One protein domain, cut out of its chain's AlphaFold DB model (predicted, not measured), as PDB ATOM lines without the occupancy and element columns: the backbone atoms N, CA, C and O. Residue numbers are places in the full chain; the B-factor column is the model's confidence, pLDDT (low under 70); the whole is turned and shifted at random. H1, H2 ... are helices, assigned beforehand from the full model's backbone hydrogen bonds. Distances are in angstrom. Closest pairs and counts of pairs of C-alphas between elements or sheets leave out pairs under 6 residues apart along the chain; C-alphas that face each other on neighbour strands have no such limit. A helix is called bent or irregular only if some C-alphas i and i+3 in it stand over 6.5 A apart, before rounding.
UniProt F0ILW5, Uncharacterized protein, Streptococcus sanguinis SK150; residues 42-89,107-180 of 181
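Overview. This is residues 42 to 89 and 107 to 180 of the 181 residues of an uncharacterized protein of Streptococcus sanguinis SK150 (UniProt F0ILW5). The long helix H3 makes the longest axis, with H4 folded back beside its later part and H5 beside its early part. The helical hairpin of H1 and H2 branches off near the last residues of H3, and H2 and H3 make a narrow V with H4 between them. The printed part has 122 residues with five named helices, H1 to H5 in chain order, and no named strand; the class is all helix. It is loose, with a radius of gyration of the C-alphas of 17.5 A, and only just flat, spanning 59 by 33 by 18 A.

Along the chain. H1, residues 42 to 58, begins at C-alpha 42 (164.635, 200.542, 219.099) and is 26.2 A long. H2, residues 65 to 86, is 31.5 A long. H3, residues 107 to 141, is 50.5 A long and begins at (201.657, 211.795, 209.829). H4, residues 144 to 163, is 26.5 A long, with a kink of 29 degrees near residue 157. H5, residues 166 to 179, is 20.1 A long and ends at (203.482, 216.013, 220.202). H1 and H4 are only just irregular: C-alphas 42 and 45 are 6.9 A apart, 160 and 163 6.7 A.

Arrangement. H1 and H2 form a hairpin at a shallow tilt of 13 degrees; their closest C-alphas, Ala 46 and Leu 82, are 5.8 A apart. H2, H3 and H4 form an up and down bundle, each running against the one before. H2 touches H3 with residues 65 to 72 alone, closest at C-alphas Lys 68 and Leu 139, 5.9 A. H3 and H4 form a hairpin, closest at C-alphas Ala 131 and Ser 150, 4.2 A. H3 touches H5 with residues 110 to 121 alone, closest at C-alphas Val 117 and Leu 166, 6.8 A. Every O i to N i+4 pair is within hydrogen-bond range in H2, H3 and H5, against 12 of 13 in H1 and 15 of 16 in H4.

Size, cuts and confidence. The farthest C-alphas, Gln 62 and Asn 180, are 59.1 A apart. Residues 90 to 106 are not printed; C-alphas 89 and 107 are 27.8 A apart across this cut. Of the links printed whole, none is long. The pLDDT is under 70 at residues 42 to 62 and 85 to 89.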
ATOM      1  N   LYS A  42     164.165 199.293 218.468       57.53
ATOM      2  CA  LYS A  42     164.635 200.542 219.099       57.53
ATOM      3  C   LYS A  42     164.351 201.790 218.260       57.53
ATOM      4  O   LYS A  42     164.441 202.899 218.780       57.53
ATOM      5  N   TYR A  43     164.011 201.610 216.985       57.44
ATOM      6  CA  TYR A  43     163.772 202.679 216.015       57.44
ATOM      7  C   TYR A  43     162.279 202.998 215.868       57.44
ATOM      8  O   TYR A  43     161.942 204.063 215.362       57.44
ATOM      9  N   VAL A  44     161.384 202.134 216.364       61.56
ATOM     10  CA  VAL A  44     159.926 202.347 216.328       61.56
ATOM     11  C   VAL A  44     159.511 203.650 217.022       61.56
ATOM     12  O   VAL A  44     158.802 204.435 216.395       61.56
ATOM     13  N   PRO A  45     159.992 203.984 218.240       63.78
ATOM     14  CA  PRO A  45     159.660 205.267 218.861       63.78
ATOM     15  C   PRO A  45     160.147 206.447 218.021       63.78
ATOM     16  O   PRO A  45     159.482 207.475 217.947       63.78
ATOM     17  N   ALA A  46     161.292 206.288 217.353       61.41
ATOM     18  CA  ALA A  46     161.877 207.347 216.558       61.41
ATOM     19  C   ALA A  46     161.112 207.612 215.254       61.41
ATOM     20  O   ALA A  46     160.838 208.762 214.913       61.41
ATOM     21  N   ALA A  47     160.717 206.544 214.564       60.53
ATOM     22  CA  ALA A  47     159.879 206.614 213.377       60.53
ATOM     23  C   ALA A  47     158.489 207.185 213.701       60.53
ATOM     24  O   ALA A  47     158.012 208.060 212.983       60.53
ATOM     25  N   SER A  48     157.872 206.773 214.814       58.62
ATOM     26  CA  SER A  48     156.568 207.293 215.248       58.62
ATOM     27  C   SER A  48     156.612 208.784 215.586       58.62
ATOM     28  O   SER A  48     155.693 209.517 215.233       58.62
ATOM     29  N   ILE A  49     157.688 209.251 216.227       65.25
ATOM     30  CA  ILE A  49     157.882 210.672 216.535       65.25
ATOM     31  C   ILE A  49     158.096 211.487 215.250       65.25
ATOM     32  O   ILE A  49     157.479 212.538 215.107       65.25
ATOM     33  N   LEU A  50     158.907 211.003 214.300       63.06
ATOM     34  CA  LEU A  50     159.094 211.662 212.998       63.06
ATOM     35  C   LEU A  50     157.793 211.749 212.198       63.06
ATOM     36  O   LEU A  50     157.505 212.789 211.614       63.06
ATOM     37  N   LEU A  51     156.991 210.682 212.202       63.16
ATOM     38  CA  LEU A  51     155.688 210.667 211.541       63.16
ATOM     39  C   LEU A  51     154.722 211.653 212.207       63.16
ATOM     40  O   LEU A  51     154.157 212.495 211.517       63.16
ATOM     41  N   LEU A  52     154.580 211.620 213.536       64.06
ATOM     42  CA  LEU A  52     153.722 212.553 214.281       64.06
ATOM     43  C   LEU A  52     154.131 214.016 214.043       64.06
ATOM     44  O   LEU A  52     153.291 214.904 213.897       64.06
ATOM     45  N   HIS A  53     155.436 214.261 213.975       65.69
ATOM     46  CA  HIS A  53     155.995 215.574 213.721       65.69
ATOM     47  C   HIS A  53     155.770 216.053 212.278       65.69
ATOM     48  O   HIS A  53     155.423 217.213 212.056       65.69
ATOM     49  N   GLY A  54     155.868 215.147 211.301       60.03
ATOM     50  CA  GLY A  54     155.503 215.415 209.910       60.03
ATOM     51  C   GLY A  54     154.008 215.711 209.750       60.03
ATOM     52  O   GLY A  54     153.642 216.696 209.118       60.03
ATOM     53  N   PHE A  55     153.134 214.928 210.390       58.28
ATOM     54  CA  PHE A  55     151.679 215.113 210.318       58.28
ATOM     55  C   PHE A  55     151.196 216.418 210.964       58.28
ATOM     56  O   PHE A  55     150.349 217.101 210.395       58.28
ATOM     57  N   THR A  56     151.748 216.798 212.119       59.78
ATOM     58  CA  THR A  56     151.357 218.034 212.828       59.78
ATOM     59  C   THR A  56     151.875 219.316 212.173       59.78
ATOM     60  O   THR A  56     151.428 220.399 212.533       59.78
ATOM     61  N   SER A  57     152.811 219.225 211.223       56.00
ATOM     62  CA  SER A  57     153.408 220.385 210.549       56.00
ATOM     63  C   SER A  57     152.805 220.687 209.170       56.00
ATOM     64  O   SER A  57     152.783 221.852 208.771       56.00
ATOM     65  N   VAL A  58     152.217 219.700 208.480       57.88
ATOM     66  CA  VAL A  58     151.491 219.899 207.201       57.88
ATOM     67  C   VAL A  58     150.267 220.816 207.365       57.88
ATOM     68  O   VAL A  58     149.913 221.559 206.453       57.88
ATOM     69  N   SER A  59     149.653 220.832 208.550       56.88
ATOM     70  CA  SER A  59     148.494 221.667 208.897       56.88
ATOM     71  C   SER A  59     148.827 223.127 209.267       56.88
ATOM     72  O   SER A  59     147.913 223.901 209.544       56.88
ATOM     73  N   ASN A  60     150.106 223.532 209.278       59.19
ATOM     74  CA  ASN A  60     150.564 224.763 209.953       59.19
ATOM     75  C   ASN A  60     150.739 225.998 209.053       59.19
ATOM     76  O   ASN A  60     151.261 227.020 209.506       59.19
ATOM     77  N   SER A  61     150.298 225.963 207.792       59.34
ATOM     78  CA  SER A  61     150.426 227.120 206.885       59.34
ATOM     79  C   SER A  61     149.726 228.381 207.427       59.34
ATOM     80  O   SER A  61     150.216 229.495 207.225       59.34
ATOM     81  N   GLN A  62     148.652 228.198 208.206       68.50
ATOM     82  CA  GLN A  62     147.850 229.260 208.827       68.50
ATOM     83  C   GLN A  62     148.359 229.737 210.198       68.50
ATOM     84  O   GLN A  62     147.785 230.654 210.783       68.50
ATOM     85  N   PHE A  63     149.424 229.142 210.739       72.94
ATOM     86  CA  PHE A  63     149.939 229.547 212.045       72.94
ATOM     87  C   PHE A  63     150.530 230.959 212.021       72.94
ATOM     88  O   PHE A  63     151.177 231.379 211.054       72.94
ATOM     89  N   SER A  64     150.342 231.685 213.128       83.12
ATOM     90  CA  SER A  64     151.034 232.952 213.353       83.12
ATOM     91  C   SER A  64     152.548 232.724 213.401       83.12
ATOM     92  O   SER A  64     153.019 231.617 213.673       83.12
ATOM     93  N   PHE A  65     153.328 233.779 213.158       84.31
ATOM     94  CA  PHE A  65     154.793 233.713 213.208       84.31
ATOM     95  C   PHE A  65     155.308 233.076 214.510       84.31
ATOM     96  O   PHE A  65     156.192 232.222 214.476       84.31
ATOM     97  N   LEU A  66     154.712 233.443 215.652       85.50
ATOM     98  CA  LEU A  66     155.093 232.912 216.962       85.50
ATOM     99  C   LEU A  66     154.883 231.394 217.044       85.50
ATOM    100  O   LEU A  66     155.768 230.675 217.500       85.50
ATOM    101  N   TRP A  67     153.746 230.896 216.554       82.94
ATOM    102  CA  TRP A  67     153.464 229.461 216.531       82.94
ATOM    103  C   TRP A  67     154.383 228.706 215.571       82.94
ATOM    104  O   TRP A  67     154.887 227.644 215.929       82.94
ATOM    105  N   LYS A  68     154.687 229.280 214.399       84.00
ATOM    106  CA  LYS A  68     155.670 228.712 213.462       84.00
ATOM    107  C   LYS A  68     157.050 228.586 214.109       84.00
ATOM    108  O   LYS A  68     157.683 227.540 213.988       84.00
ATOM    109  N   LEU A  69     157.489 229.607 214.848       86.12
ATOM    110  CA  LEU A  69     158.754 229.583 215.582       86.12
ATOM    111  C   LEU A  69     158.773 228.498 216.664       86.12
ATOM    112  O   LEU A  69     159.741 227.744 216.746       86.12
ATOM    113  N   ILE A  70     157.704 228.385 217.456       84.56
ATOM    114  CA  ILE A  70     157.576 227.340 218.482       84.56
ATOM    115  C   ILE A  70     157.654 225.949 217.842       84.56
ATOM    116  O   ILE A  70     158.416 225.107 218.318       84.56
ATOM    117  N   SER A  71     156.927 225.712 216.745       80.38
ATOM    118  CA  SER A  71     156.969 224.435 216.022       80.38
ATOM    119  C   SER A  71     158.369 224.104 215.508       80.38
ATOM    120  O   SER A  71     158.821 222.978 215.692       80.38
ATOM    121  N   LEU A  72     159.074 225.082 214.929       84.25
ATOM    122  CA  LEU A  72     160.441 224.911 214.431       84.25
ATOM    123  C   LEU A  72     161.420 224.532 215.550       84.25
ATOM    124  O   LEU A  72     162.185 223.581 215.419       84.25
ATOM    125  N   VAL A  73     161.369 225.237 216.682       86.56
ATOM    126  CA  VAL A  73     162.242 224.941 217.829       86.56
ATOM    127  C   VAL A  73     161.933 223.562 218.414       86.56
ATOM    128  O   VAL A  73     162.855 222.801 218.715       86.56
ATOM    129  N   LEU A  74     160.650 223.216 218.552       84.25
ATOM    130  CA  LEU A  74     160.242 221.886 219.001       84.25
ATOM    131  C   LEU A  74     160.745 220.800 218.053       84.25
ATOM    132  O   LEU A  74     161.235 219.777 218.529       84.25
ATOM    133  N   GLY A  75     160.693 221.037 216.741       81.06
ATOM    134  CA  GLY A  75     161.208 220.096 215.756       81.06
ATOM    135  C   GLY A  75     162.688 219.819 215.902       81.06
ATOM    136  O   GLY A  75     163.095 218.661 216.009       81.06
ATOM    137  N   TYR A  76     163.492 220.863 216.080       86.12
ATOM    138  CA  TYR A  76     164.920 220.707 216.342       86.12
ATOM    139  C   TYR A  76     165.210 219.933 217.634       86.12
ATOM    140  O   TYR A  76     166.088 219.066 217.652       86.12
ATOM    141  N   ILE A  77     164.469 220.200 218.715       84.50
ATOM    142  CA  ILE A  77     164.629 219.482 219.991       84.50
ATOM    143  C   ILE A  77     164.292 217.999 219.818       84.50
ATOM    144  O   ILE A  77     165.068 217.131 220.233       84.50
ATOM    145  N   ILE A  78     163.153 217.713 219.185       81.56
ATOM    146  CA  ILE A  78     162.685 216.355 218.911       81.56
ATOM    147  C   ILE A  78     163.720 215.603 218.076       81.56
ATOM    148  O   ILE A  78     164.111 214.489 218.430       81.56
ATOM    149  N   LEU A  79     164.211 216.224 217.005       79.94
ATOM    150  CA  LEU A  79     165.163 215.622 216.084       79.94
ATOM    151  C   LEU A  79     166.517 215.355 216.751       79.94
ATOM    152  O   LEU A  79     167.087 214.275 216.595       79.94
ATOM    153  N   GLY A  80     167.003 216.298 217.565       78.31
ATOM    154  CA  GLY A  80     168.214 216.118 218.364       78.31
ATOM    155  C   GLY A  80     168.091 214.946 219.343       78.31
ATOM    156  O   GLY A  80     168.971 214.082 219.395       78.31
ATOM    157  N   TYR A  81     166.970 214.863 220.067       76.94
ATOM    158  CA  TYR A  81     166.682 213.746 220.972       76.94
ATOM    159  C   TYR A  81     166.616 212.407 220.227       76.94
ATOM    160  O   TYR A  81     167.178 211.403 220.677       76.94
ATOM    161  N   LEU A  82     165.985 212.399 219.052       73.44
ATOM    162  CA  LEU A  82     165.882 211.227 218.193       73.44
ATOM    163  C   LEU A  82     167.252 210.680 217.820       73.44
ATOM    164  O   LEU A  82     167.559 209.506 218.014       73.44
ATOM    165  N   VAL A  83     168.100 211.567 217.313       71.75
ATOM    166  CA  VAL A  83     169.450 211.241 216.885       71.75
ATOM    167  C   VAL A  83     170.246 210.688 218.063       71.75
ATOM    168  O   VAL A  83     170.974 209.700 217.917       71.75
ATOM    169  N   GLU A  84     170.124 211.276 219.257       72.50
ATOM    170  CA  GLU A  84     170.722 210.722 220.475       72.50
ATOM    171  C   GLU A  84     170.295 209.286 220.751       72.50
ATOM    172  O   GLU A  84     171.157 208.462 221.063       72.50
ATOM    173  N   LEU A  85     169.008 208.979 220.620       68.12
ATOM    174  CA  LEU A  85     168.466 207.648 220.869       68.12
ATOM    175  C   LEU A  85     168.985 206.620 219.851       68.12
ATOM    176  O   LEU A  85     169.364 205.516 220.238       68.12
ATOM    177  N   LEU A  86     169.086 207.023 218.582       64.62
ATOM    178  CA  LEU A  86     169.455 206.168 217.451       64.62
ATOM    179  C   LEU A  86     170.946 205.810 217.401       64.62
ATOM    180  O   LEU A  86     171.310 204.663 217.173       64.62
ATOM    181  N   VAL A  87     171.834 206.782 217.622       65.06
ATOM    182  CA  VAL A  87     173.268 206.634 217.286       65.06
ATOM    183  C   VAL A  87     174.137 206.405 218.538       65.06
ATOM    184  O   VAL A  87     175.339 206.676 218.571       65.06
ATOM    185  N   ARG A  88     173.534 206.016 219.666       62.16
ATOM    186  CA  ARG A  88     174.241 205.830 220.945       62.16
ATOM    187  C   ARG A  88     175.087 204.551 220.918       62.16
ATOM    188  O   ARG A  88     174.667 203.504 221.406       62.16
ATOM    189  N   THR A  89     176.316 204.656 220.417       63.16
ATOM    190  CA  THR A  89     177.303 203.570 220.474       63.16
ATOM    191  C   THR A  89     177.821 203.427 221.899       63.16
ATOM    192  O   THR A  89     178.586 204.265 222.391       63.16
ATOM    193  N   ASP A 107     201.978 210.671 210.710       89.12
ATOM    194  CA  ASP A 107     201.657 211.795 209.829       89.12
ATOM    195  C   ASP A 107     200.408 211.530 208.991       89.12
ATOM    196  O   ASP A 107     199.528 212.387 208.903       89.12
ATOM    197  N   GLU A 108     200.267 210.318 208.449       90.75
ATOM    198  CA  GLU A 108     199.091 209.927 207.668       90.75
ATOM    199  C   GLU A 108     197.823 209.907 208.532       90.75
ATOM    200  O   GLU A 108     196.781 210.443 208.145       90.75
ATOM    201  N   PHE A 109     197.917 209.373 209.755       90.88
ATOM    202  CA  PHE A 109     196.810 209.415 210.709       90.88
ATOM    203  C   PHE A 109     196.417 210.852 211.054       90.88
ATOM    204  O   PHE A 109     195.229 211.184 211.055       90.88
ATOM    205  N   LEU A 110     197.392 211.723 211.329       92.50
ATOM    206  CA  LEU A 110     197.132 213.135 211.610       92.50
ATOM    207  C   LEU A 110     196.521 213.848 210.408       92.50
ATOM    208  O   LEU A 110     195.623 214.670 210.599       92.50
ATOM    209  N   TYR A 111     196.965 213.534 209.193       92.88
ATOM    210  CA  TYR A 111     196.405 214.077 207.964       92.88
ATOM    211  C   TYR A 111     194.934 213.680 207.800       92.88
ATOM    212  O   TYR A 111     194.080 214.556 207.658       92.88
ATOM    213  N   ILE A 112     194.607 212.388 207.914       91.00
ATOM    214  CA  ILE A 112     193.227 211.891 207.793       91.00
ATOM    215  C   ILE A 112     192.350 212.445 208.916       91.00
ATOM    216  O   ILE A 112     191.239 212.915 208.660       91.00
ATOM    217  N   PHE A 113     192.849 212.459 210.156       92.94
ATOM    218  CA  PHE A 113     192.115 213.027 211.282       92.94
ATOM    219  C   PHE A 113     191.832 214.519 211.059       92.94
ATOM    220  O   PHE A 113     190.700 214.976 211.216       92.94
ATOM    221  N   SER A 114     192.846 215.271 210.625       93.25
ATOM    222  CA  SER A 114     192.729 216.685 210.277       93.25
ATOM    223  C   SER A 114     191.690 216.897 209.180       93.25
ATOM    224  O   SER A 114     190.773 217.696 209.360       93.25
ATOM    225  N   ARG A 115     191.777 216.145 208.079       93.25
ATOM    226  CA  ARG A 115     190.828 216.209 206.964       93.25
ATOM    227  C   ARG A 115     189.397 215.949 207.426       93.25
ATOM    228  O   ARG A 115     188.516 216.728 207.093       93.25
ATOM    229  N   ASN A 116     189.164 214.914 208.235       91.44
ATOM    230  CA  ASN A 116     187.827 214.576 208.728       91.44
ATOM    231  C   ASN A 116     187.251 215.667 209.642       91.44
ATOM    232  O   ASN A 116     186.065 215.981 209.557       91.44
ATOM    233  N   VAL A 117     188.079 216.263 210.504       93.00
ATOM    234  CA  VAL A 117     187.673 217.385 211.363       93.00
ATOM    235  C   VAL A 117     187.312 218.611 210.522       93.00
ATOM    236  O   VAL A 117     186.249 219.195 210.721       93.00
ATOM    237  N   TYR A 118     188.145 218.988 209.550       92.62
ATOM    238  CA  TYR A 118     187.859 220.144 208.697       92.62
ATOM    239  C   TYR A 118     186.678 219.905 207.756       92.62
ATOM    240  O   TYR A 118     185.866 220.807 207.585       92.62
ATOM    241  N   ALA A 119     186.510 218.692 207.224       91.94
ATOM    242  CA  ALA A 119     185.334 218.332 206.441       91.94
ATOM    243  C   ALA A 119     184.055 218.506 207.271       91.94
ATOM    244  O   ALA A 119     183.147 219.212 206.845       91.94
ATOM    245  N   LYS A 120     184.005 217.958 208.497       93.19
ATOM    246  CA  LYS A 120     182.869 218.153 209.417       93.19
ATOM    247  C   LYS A 120     182.591 219.634 209.687       93.19
ATOM    248  O   LYS A 120     181.428 220.020 209.740       93.19
ATOM    249  N   LEU A 121     183.634 220.453 209.848       93.94
ATOM    250  CA  LEU A 121     183.480 221.894 210.046       93.94
ATOM    251  C   LEU A 121     182.850 222.567 208.822       93.94
ATOM    252  O   LEU A 121     181.862 223.274 208.969       93.94
ATOM    253  N   VAL A 122     183.400 222.329 207.629       94.25
ATOM    254  CA  VAL A 122     182.924 222.938 206.377       94.25
ATOM    255  C   VAL A 122     181.491 222.506 206.077       94.25
ATOM    256  O   VAL A 122     180.634 223.361 205.870       94.25
ATOM    257  N   PHE A 123     181.207 221.201 206.131       92.06
ATOM    258  CA  PHE A 123     179.854 220.680 205.933       92.06
ATOM    259  C   PHE A 123     178.884 221.232 206.976       92.06
ATOM    260  O   PHE A 123     177.814 221.715 206.622       92.06
ATOM    261  N   GLY A 124     179.264 221.219 208.254       92.88
ATOM    262  CA  GLY A 124     178.412 221.743 209.314       92.88
ATOM    263  C   GLY A 124     178.109 223.233 209.146       92.88
ATOM    264  O   GLY A 124     176.964 223.639 209.315       92.88
ATOM    265  N   LEU A 125     179.093 224.053 208.764       94.00
ATOM    266  CA  LEU A 125     178.873 225.480 208.505       94.00
ATOM    267  C   LEU A 125     177.972 225.705 207.289       94.00
ATOM    268  O   LEU A 125     177.017 226.471 207.387       94.00
ATOM    269  N   PHE A 126     178.214 225.002 206.181       95.25
ATOM    270  CA  PHE A 126     177.367 225.080 204.989       95.25
ATOM    271  C   PHE A 126     175.903 224.756 205.318       95.25
ATOM    272  O   PHE A 126     175.004 225.547 205.030       95.25
ATOM    273  N   PHE A 127     175.667 223.639 206.010       94.56
ATOM    274  CA  PHE A 127     174.316 223.243 206.399       94.56
ATOM    275  C   PHE A 127     173.704 224.130 207.488       94.56
ATOM    276  O   PHE A 127     172.482 224.189 207.594       94.56
ATOM    277  N   THR A 128     174.511 224.876 208.250       94.62
ATOM    278  CA  THR A 128     173.997 225.903 209.170       94.62
ATOM    279  C   THR A 128     173.330 227.027 208.385       94.62
ATOM    280  O   THR A 128     172.194 227.384 208.688       94.62
ATOM    281  N   PHE A 129     173.983 227.543 207.339       94.88
ATOM    282  CA  PHE A 129     173.378 228.562 206.476       94.88
ATOM    283  C   PHE A 129     172.142 228.033 205.746       94.88
ATOM    284  O   PHE A 129     171.121 228.716 205.710       94.88
ATOM    285  N   PHE A 130     172.210 226.803 205.232       95.06
ATOM    286  CA  PHE A 130     171.075 226.137 204.591       95.06
ATOM    287  C   PHE A 130     169.862 226.021 205.529       95.06
ATOM    288  O   PHE A 130     168.756 226.410 205.158       95.06
ATOM    289  N   ALA A 131     170.071 225.540 206.759       93.94
ATOM    290  CA  ALA A 131     169.008 225.413 207.750       93.94
ATOM    291  C   ALA A 131     168.413 226.779 208.117       93.94
ATOM    292  O   ALA A 131     167.200 226.926 208.169       93.94
ATOM    293  N   ILE A 132     169.248 227.804 208.318       94.75
ATOM    294  CA  ILE A 132     168.772 229.158 208.638       94.75
ATOM    295  C   ILE A 132     167.933 229.733 207.492       94.75
ATOM    296  O   ILE A 132     166.864 230.278 207.747       94.75
ATOM    297  N   TYR A 133     168.383 229.592 206.244       95.38
ATOM    298  CA  TYR A 133     167.645 230.066 205.073       95.38
ATOM    299  C   TYR A 133     166.260 229.413 204.958       95.38
ATOM    300  O   TYR A 133     165.249 230.076 204.739       95.38
ATOM    301  N   HIS A 134     166.190 228.097 205.143       93.69
ATOM    302  CA  HIS A 134     164.922 227.383 205.057       93.69
ATOM    303  C   HIS A 134     164.018 227.629 206.276       93.69
ATOM    304  O   HIS A 134     162.798 227.736 206.120       93.69
ATOM    305  N   ALA A 135     164.590 227.846 207.463       92.00
ATOM    306  CA  ALA A 135     163.855 228.322 208.630       92.00
ATOM    307  C   ALA A 135     163.194 229.679 208.364       92.00
ATOM    308  O   ALA A 135     162.011 229.851 208.651       92.00
ATOM    309  N   THR A 136     163.928 230.650 207.810       92.75
ATOM    310  CA  THR A 136     163.380 231.989 207.545       92.75
ATOM    311  C   THR A 136     162.305 231.960 206.461       92.75
ATOM    312  O   THR A 136     161.276 232.620 206.615       92.75
ATOM    313  N   GLU A 137     162.476 231.157 205.408       90.75
ATOM    314  CA  GLU A 137     161.437 230.917 204.394       90.75
ATOM    315  C   GLU A 137     160.171 230.296 205.006       90.75
ATOM    316  O   GLU A 137     159.055 230.735 204.718       90.75
ATOM    317  N   TYR A 138     160.316 229.320 205.907       88.88
ATOM    318  CA  TYR A 138     159.171 228.752 206.620       88.88
ATOM    319  C   TYR A 138     158.479 229.785 207.520       88.88
ATOM    320  O   TYR A 138     157.258 229.930 207.471       88.88
ATOM    321  N   LEU A 139     159.238 230.535 208.320       88.12
ATOM    322  CA  LEU A 139     158.682 231.522 209.248       88.12
ATOM    323  C   LEU A 139     157.947 232.657 208.521       88.12
ATOM    324  O   LEU A 139     156.896 233.099 208.983       88.12
ATOM    325  N   SER A 140     158.485 233.109 207.386       88.00
ATOM    326  CA  SER A 140     157.936 234.229 206.613       88.00
ATOM    327  C   SER A 140     156.749 233.828 205.738       88.00
ATOM    328  O   SER A 140     155.742 234.533 205.717       88.00
ATOM    329  N   ARG A 141     156.838 232.695 205.033       85.00
ATOM    330  CA  ARG A 141     155.847 232.297 204.017       85.00
ATOM    331  C   ARG A 141     154.983 231.110 204.427       85.00
ATOM    332  O   ARG A 141     154.024 230.788 203.738       85.00
ATOM    333  N   GLY A 142     155.297 230.443 205.538       77.75
ATOM    334  CA  GLY A 142     154.594 229.231 205.972       77.75
ATOM    335  C   GLY A 142     154.808 228.035 205.046       77.75
ATOM    336  O   GLY A 142     153.999 227.110 205.057       77.75
ATOM    337  N   VAL A 143     155.866 228.049 204.225       82.50
ATOM    338  CA  VAL A 143     156.141 226.983 203.254       82.50
ATOM    339  C   VAL A 143     156.616 225.735 203.990       82.50
ATOM    340  O   VAL A 143     157.714 225.700 204.543       82.50
ATOM    341  N   TYR A 144     155.794 224.690 203.957       78.75
ATOM    342  CA  TYR A 144     156.071 223.432 204.647       78.75
ATOM    343  C   TYR A 144     157.338 222.721 204.149       78.75
ATOM    344  O   TYR A 144     158.104 222.171 204.932       78.75
ATOM    345  N   VAL A 145     157.624 222.766 202.849       83.62
ATOM    346  CA  VAL A 145     158.860 222.166 202.318       83.62
ATOM    347  C   VAL A 145     160.095 222.829 202.935       83.62
ATOM    348  O   VAL A 145     161.052 222.144 203.286       83.62
ATOM    349  N   SER A 146     160.053 224.145 203.149       87.69
ATOM    350  CA  SER A 146     161.131 224.873 203.816       87.69
ATOM    351  C   SER A 146     161.286 224.438 205.273       87.69
ATOM    352  O   SER A 146     162.406 224.300 205.737       87.69
ATOM    353  N   TYR A 147     160.199 224.112 205.973       84.56
ATOM    354  CA  TYR A 147     160.281 223.512 207.308       84.56
ATOM    355  C   TYR A 147     161.091 222.206 207.303       84.56
ATOM    356  O   TYR A 147     162.072 222.074 208.033       84.56
ATOM    357  N   LEU A 148     160.743 221.270 206.413       84.12
ATOM    358  CA  LEU A 148     161.426 219.977 206.313       84.12
ATOM    359  C   LEU A 148     162.902 220.114 205.927       84.12
ATOM    360  O   LEU A 148     163.762 219.434 206.483       84.12
ATOM    361  N   LEU A 149     163.211 221.000 204.979       89.06
ATOM    362  CA  LEU A 149     164.593 221.267 204.578       89.06
ATOM    363  C   LEU A 149     165.396 221.891 205.722       89.06
ATOM    364  O   LEU A 149     166.566 221.555 205.910       89.06
ATOM    365  N   SER A 150     164.755 222.738 206.524       91.00
ATOM    366  CA  SER A 150     165.337 223.301 207.736       91.00
ATOM    367  C   SER A 150     165.705 222.217 208.750       91.00
ATOM    368  O   SER A 150     166.832 222.199 209.247       91.00
ATOM    369  N   ASP A 151     164.800 221.266 208.997       86.56
ATOM    370  CA  ASP A 151     165.027 220.124 209.889       86.56
ATOM    371  C   ASP A 151     166.151 219.210 209.388       86.56
ATOM    372  O   ASP A 151     167.034 218.825 210.158       86.56
ATOM    373  N   ILE A 152     166.182 218.895 208.089       87.50
ATOM    374  CA  ILE A 152     167.261 218.099 207.480       87.50
ATOM    375  C   ILE A 152     168.605 218.822 207.621       87.50
ATOM    376  O   ILE A 152     169.605 218.211 208.008       87.50
ATOM    377  N   GLY A 153     168.631 220.129 207.350       90.69
ATOM    378  CA  GLY A 153     169.817 220.954 207.541       90.69
ATOM    379  C   GLY A 153     170.289 220.930 208.993       90.69
ATOM    380  O   GLY A 153     171.458 220.649 209.261       90.69
ATOM    381  N   PHE A 154     169.370 221.130 209.941       91.19
ATOM    382  CA  PHE A 154     169.660 221.068 211.369       91.19
ATOM    383  C   PHE A 154     170.194 219.697 211.795       91.19
ATOM    384  O   PHE A 154     171.160 219.630 212.554       91.19
ATOM    385  N   LEU A 155     169.635 218.600 211.281       88.19
ATOM    386  CA  LEU A 155     170.116 217.248 211.563       88.19
ATOM    387  C   LEU A 155     171.584 217.088 211.162       88.19
ATOM    388  O   LEU A 155     172.395 216.604 211.955       88.19
ATOM    389  N   ILE A 156     171.949 217.541 209.963       87.38
ATOM    390  CA  ILE A 156     173.330 217.471 209.476       87.38
ATOM    391  C   ILE A 156     174.251 218.329 210.350       87.38
ATOM    392  O   ILE A 156     175.301 217.852 210.785       87.38
ATOM    393  N   VAL A 157     173.841 219.555 210.692       92.38
ATOM    394  CA  VAL A 157     174.579 220.434 211.617       92.38
ATOM    395  C   VAL A 157     174.788 219.756 212.970       92.38
ATOM    396  O   VAL A 157     175.905 219.732 213.499       92.38
ATOM    397  N   TYR A 158     173.731 219.160 213.521       88.75
ATOM    398  CA  TYR A 158     173.769 218.465 214.797       88.75
ATOM    399  C   TYR A 158     174.763 217.298 214.756       88.75
ATOM    400  O   TYR A 158     175.594 217.173 215.656       88.75
ATOM    401  N   PHE A 159     174.760 216.484 213.697       86.06
ATOM    402  CA  PHE A 159     175.726 215.396 213.526       86.06
ATOM    403  C   PHE A 159     177.165 215.899 213.363       86.06
ATOM    404  O   PHE A 159     178.071 215.416 214.052       86.06
ATOM    405  N   CYS A 160     177.381 216.866 212.473       87.44
ATOM    406  CA  CYS A 160     178.707 217.347 212.099       87.44
ATOM    407  C   CYS A 160     179.385 218.148 213.209       87.44
ATOM    408  O   CYS A 160     180.583 217.963 213.430       87.44
ATOM    409  N   LEU A 161     178.652 219.013 213.916       89.25
ATOM    410  CA  LEU A 161     179.231 219.969 214.864       89.25
ATOM    411  C   LEU A 161     179.016 219.552 216.322       89.25
ATOM    412  O   LEU A 161     179.968 219.516 217.108       89.25
ATOM    413  N   ILE A 162     177.770 219.229 216.684       86.06
ATOM    414  CA  ILE A 162     177.355 219.058 218.082       86.06
ATOM    415  C   ILE A 162     177.694 217.649 218.568       86.06
ATOM    416  O   ILE A 162     178.530 217.473 219.460       86.06
ATOM    417  N   ARG A 163     177.094 216.633 217.943       84.19
ATOM    418  CA  ARG A 163     177.236 215.223 218.317       84.19
ATOM    419  C   ARG A 163     178.653 214.705 218.107       84.19
ATOM    420  O   ARG A 163     179.158 213.922 218.910       84.19
ATOM    421  N   SER A 164     179.316 215.142 217.036       84.81
ATOM    422  CA  SER A 164     180.715 214.781 216.800       84.81
ATOM    423  C   SER A 164     181.652 215.348 217.882       84.81
ATOM    424  O   SER A 164     182.801 214.921 217.988       84.81
ATOM    425  N   HIS A 165     181.185 216.300 218.699       88.81
ATOM    426  CA  HIS A 165     182.009 217.080 219.614       88.81
ATOM    427  C   HIS A 165     183.185 217.744 218.890       88.81
ATOM    428  O   HIS A 165     184.324 217.707 219.369       88.81
ATOM    429  N   LEU A 166     182.913 218.351 217.732       91.00
ATOM    430  CA  LEU A 166     183.922 218.830 216.789       91.00
ATOM    431  C   LEU A 166     185.002 219.693 217.447       91.00
ATOM    432  O   LEU A 166     186.190 219.449 217.263       91.00
ATOM    433  N   PHE A 167     184.612 220.663 218.274       90.75
ATOM    434  CA  PHE A 167     185.563 221.546 218.955       90.75
ATOM    435  C   PHE A 167     186.498 220.797 219.912       90.75
ATOM    436  O   PHE A 167     187.678 221.138 220.034       90.75
ATOM    437  N   LYS A 168     186.014 219.726 220.552       91.75
ATOM    438  CA  LYS A 168     186.869 218.848 221.357       91.75
ATOM    439  C   LYS A 168     187.798 218.021 220.468       91.75
ATOM    440  O   LYS A 168     188.979 217.911 220.796       91.75
ATOM    441  N   GLN A 169     187.313 217.516 219.329       91.75
ATOM    442  CA  GLN A 169     188.160 216.835 218.341       91.75
ATOM    443  C   GLN A 169     189.272 217.765 217.820       91.75
ATOM    444  O   GLN A 169     190.432 217.363 217.813       91.75
ATOM    445  N   ILE A 170     188.968 219.031 217.505       92.50
ATOM    446  CA  ILE A 170     189.958 220.062 217.134       92.50
ATOM    447  C   ILE A 170     191.005 220.236 218.244       92.50
ATOM    448  O   ILE A 170     192.206 220.268 217.969       92.50
ATOM    449  N   LYS A 171     190.582 220.320 219.515       92.50
ATOM    450  CA  LYS A 171     191.506 220.433 220.658       92.50
ATOM    451  C   LYS A 171     192.418 219.208 220.784       92.50
ATOM    452  O   LYS A 171     193.592 219.347 221.119       92.50
ATOM    453  N   VAL A 172     191.901 218.003 220.545       91.38
ATOM    454  CA  VAL A 172     192.698 216.765 220.539       91.38
ATOM    455  C   VAL A 172     193.685 216.773 219.377       91.38
ATOM    456  O   VAL A 172     194.870 216.567 219.611       91.38
ATOM    457  N   LEU A 173     193.233 217.100 218.164       92.81
ATOM    458  CA  LEU A 173     194.073 217.200 216.974       92.81
ATOM    459  C   LEU A 173     195.250 218.160 217.188       92.81
ATOM    460  O   LEU A 173     196.391 217.790 216.930       92.81
ATOM    461  N   LYS A 174     194.996 219.364 217.721       92.06
ATOM    462  CA  LYS A 174     196.051 220.341 218.047       92.06
ATOM    463  C   LYS A 174     197.079 219.775 219.033       92.06
ATOM    464  O   LYS A 174     198.276 219.963 218.841       92.06
ATOM    465  N   ARG A 175     196.624 219.056 220.070       91.00
ATOM    466  CA  ARG A 175     197.514 218.408 221.049       91.00
ATOM    467  C   ARG A 175     198.364 217.305 220.421       91.00
ATOM    468  O   ARG A 175     199.540 217.213 220.747       91.00
ATOM    469  N   LEU A 176     197.787 216.491 219.537       88.88
ATOM    470  CA  LEU A 176     198.522 215.423 218.856       88.88
ATOM    471  C   LEU A 176     199.543 215.979 217.856       88.88
ATOM    472  O   LEU A 176     200.674 215.512 217.852       88.88
ATOM    473  N   LYS A 177     199.194 217.026 217.092       89.00
ATOM    474  CA  LYS A 177     200.142 217.712 216.196       89.00
ATOM    475  C   LYS A 177     201.346 218.273 216.962       89.00
ATOM    476  O   LYS A 177     202.470 218.038 216.549       89.00
ATOM    477  N   LYS A 178     201.123 218.918 218.118       88.31
ATOM    478  CA  LYS A 178     202.209 219.451 218.966       88.31
ATOM    479  C   LYS A 178     203.151 218.365 219.503       88.31
ATOM    480  O   LYS A 178     204.311 218.649 219.732       88.31
ATOM    481  N   LYS A 179     202.657 217.147 219.743       80.38
ATOM    482  CA  LYS A 179     203.482 216.013 220.202       80.38
ATOM    483  C   LYS A 179     204.312 215.361 219.087       80.38
ATOM    484  O   LYS A 179     205.142 214.514 219.388       80.38
ATOM    485  N   ASN A 180     204.006 215.667 217.829       74.81
ATOM    486  CA  ASN A 180     204.643 215.085 216.647       74.81
ATOM    487  C   ASN A 180     205.670 216.036 216.006       74.81
ATOM    488  O   ASN A 180     206.284 215.672 215.012       74.81
TER     489      ASN A 180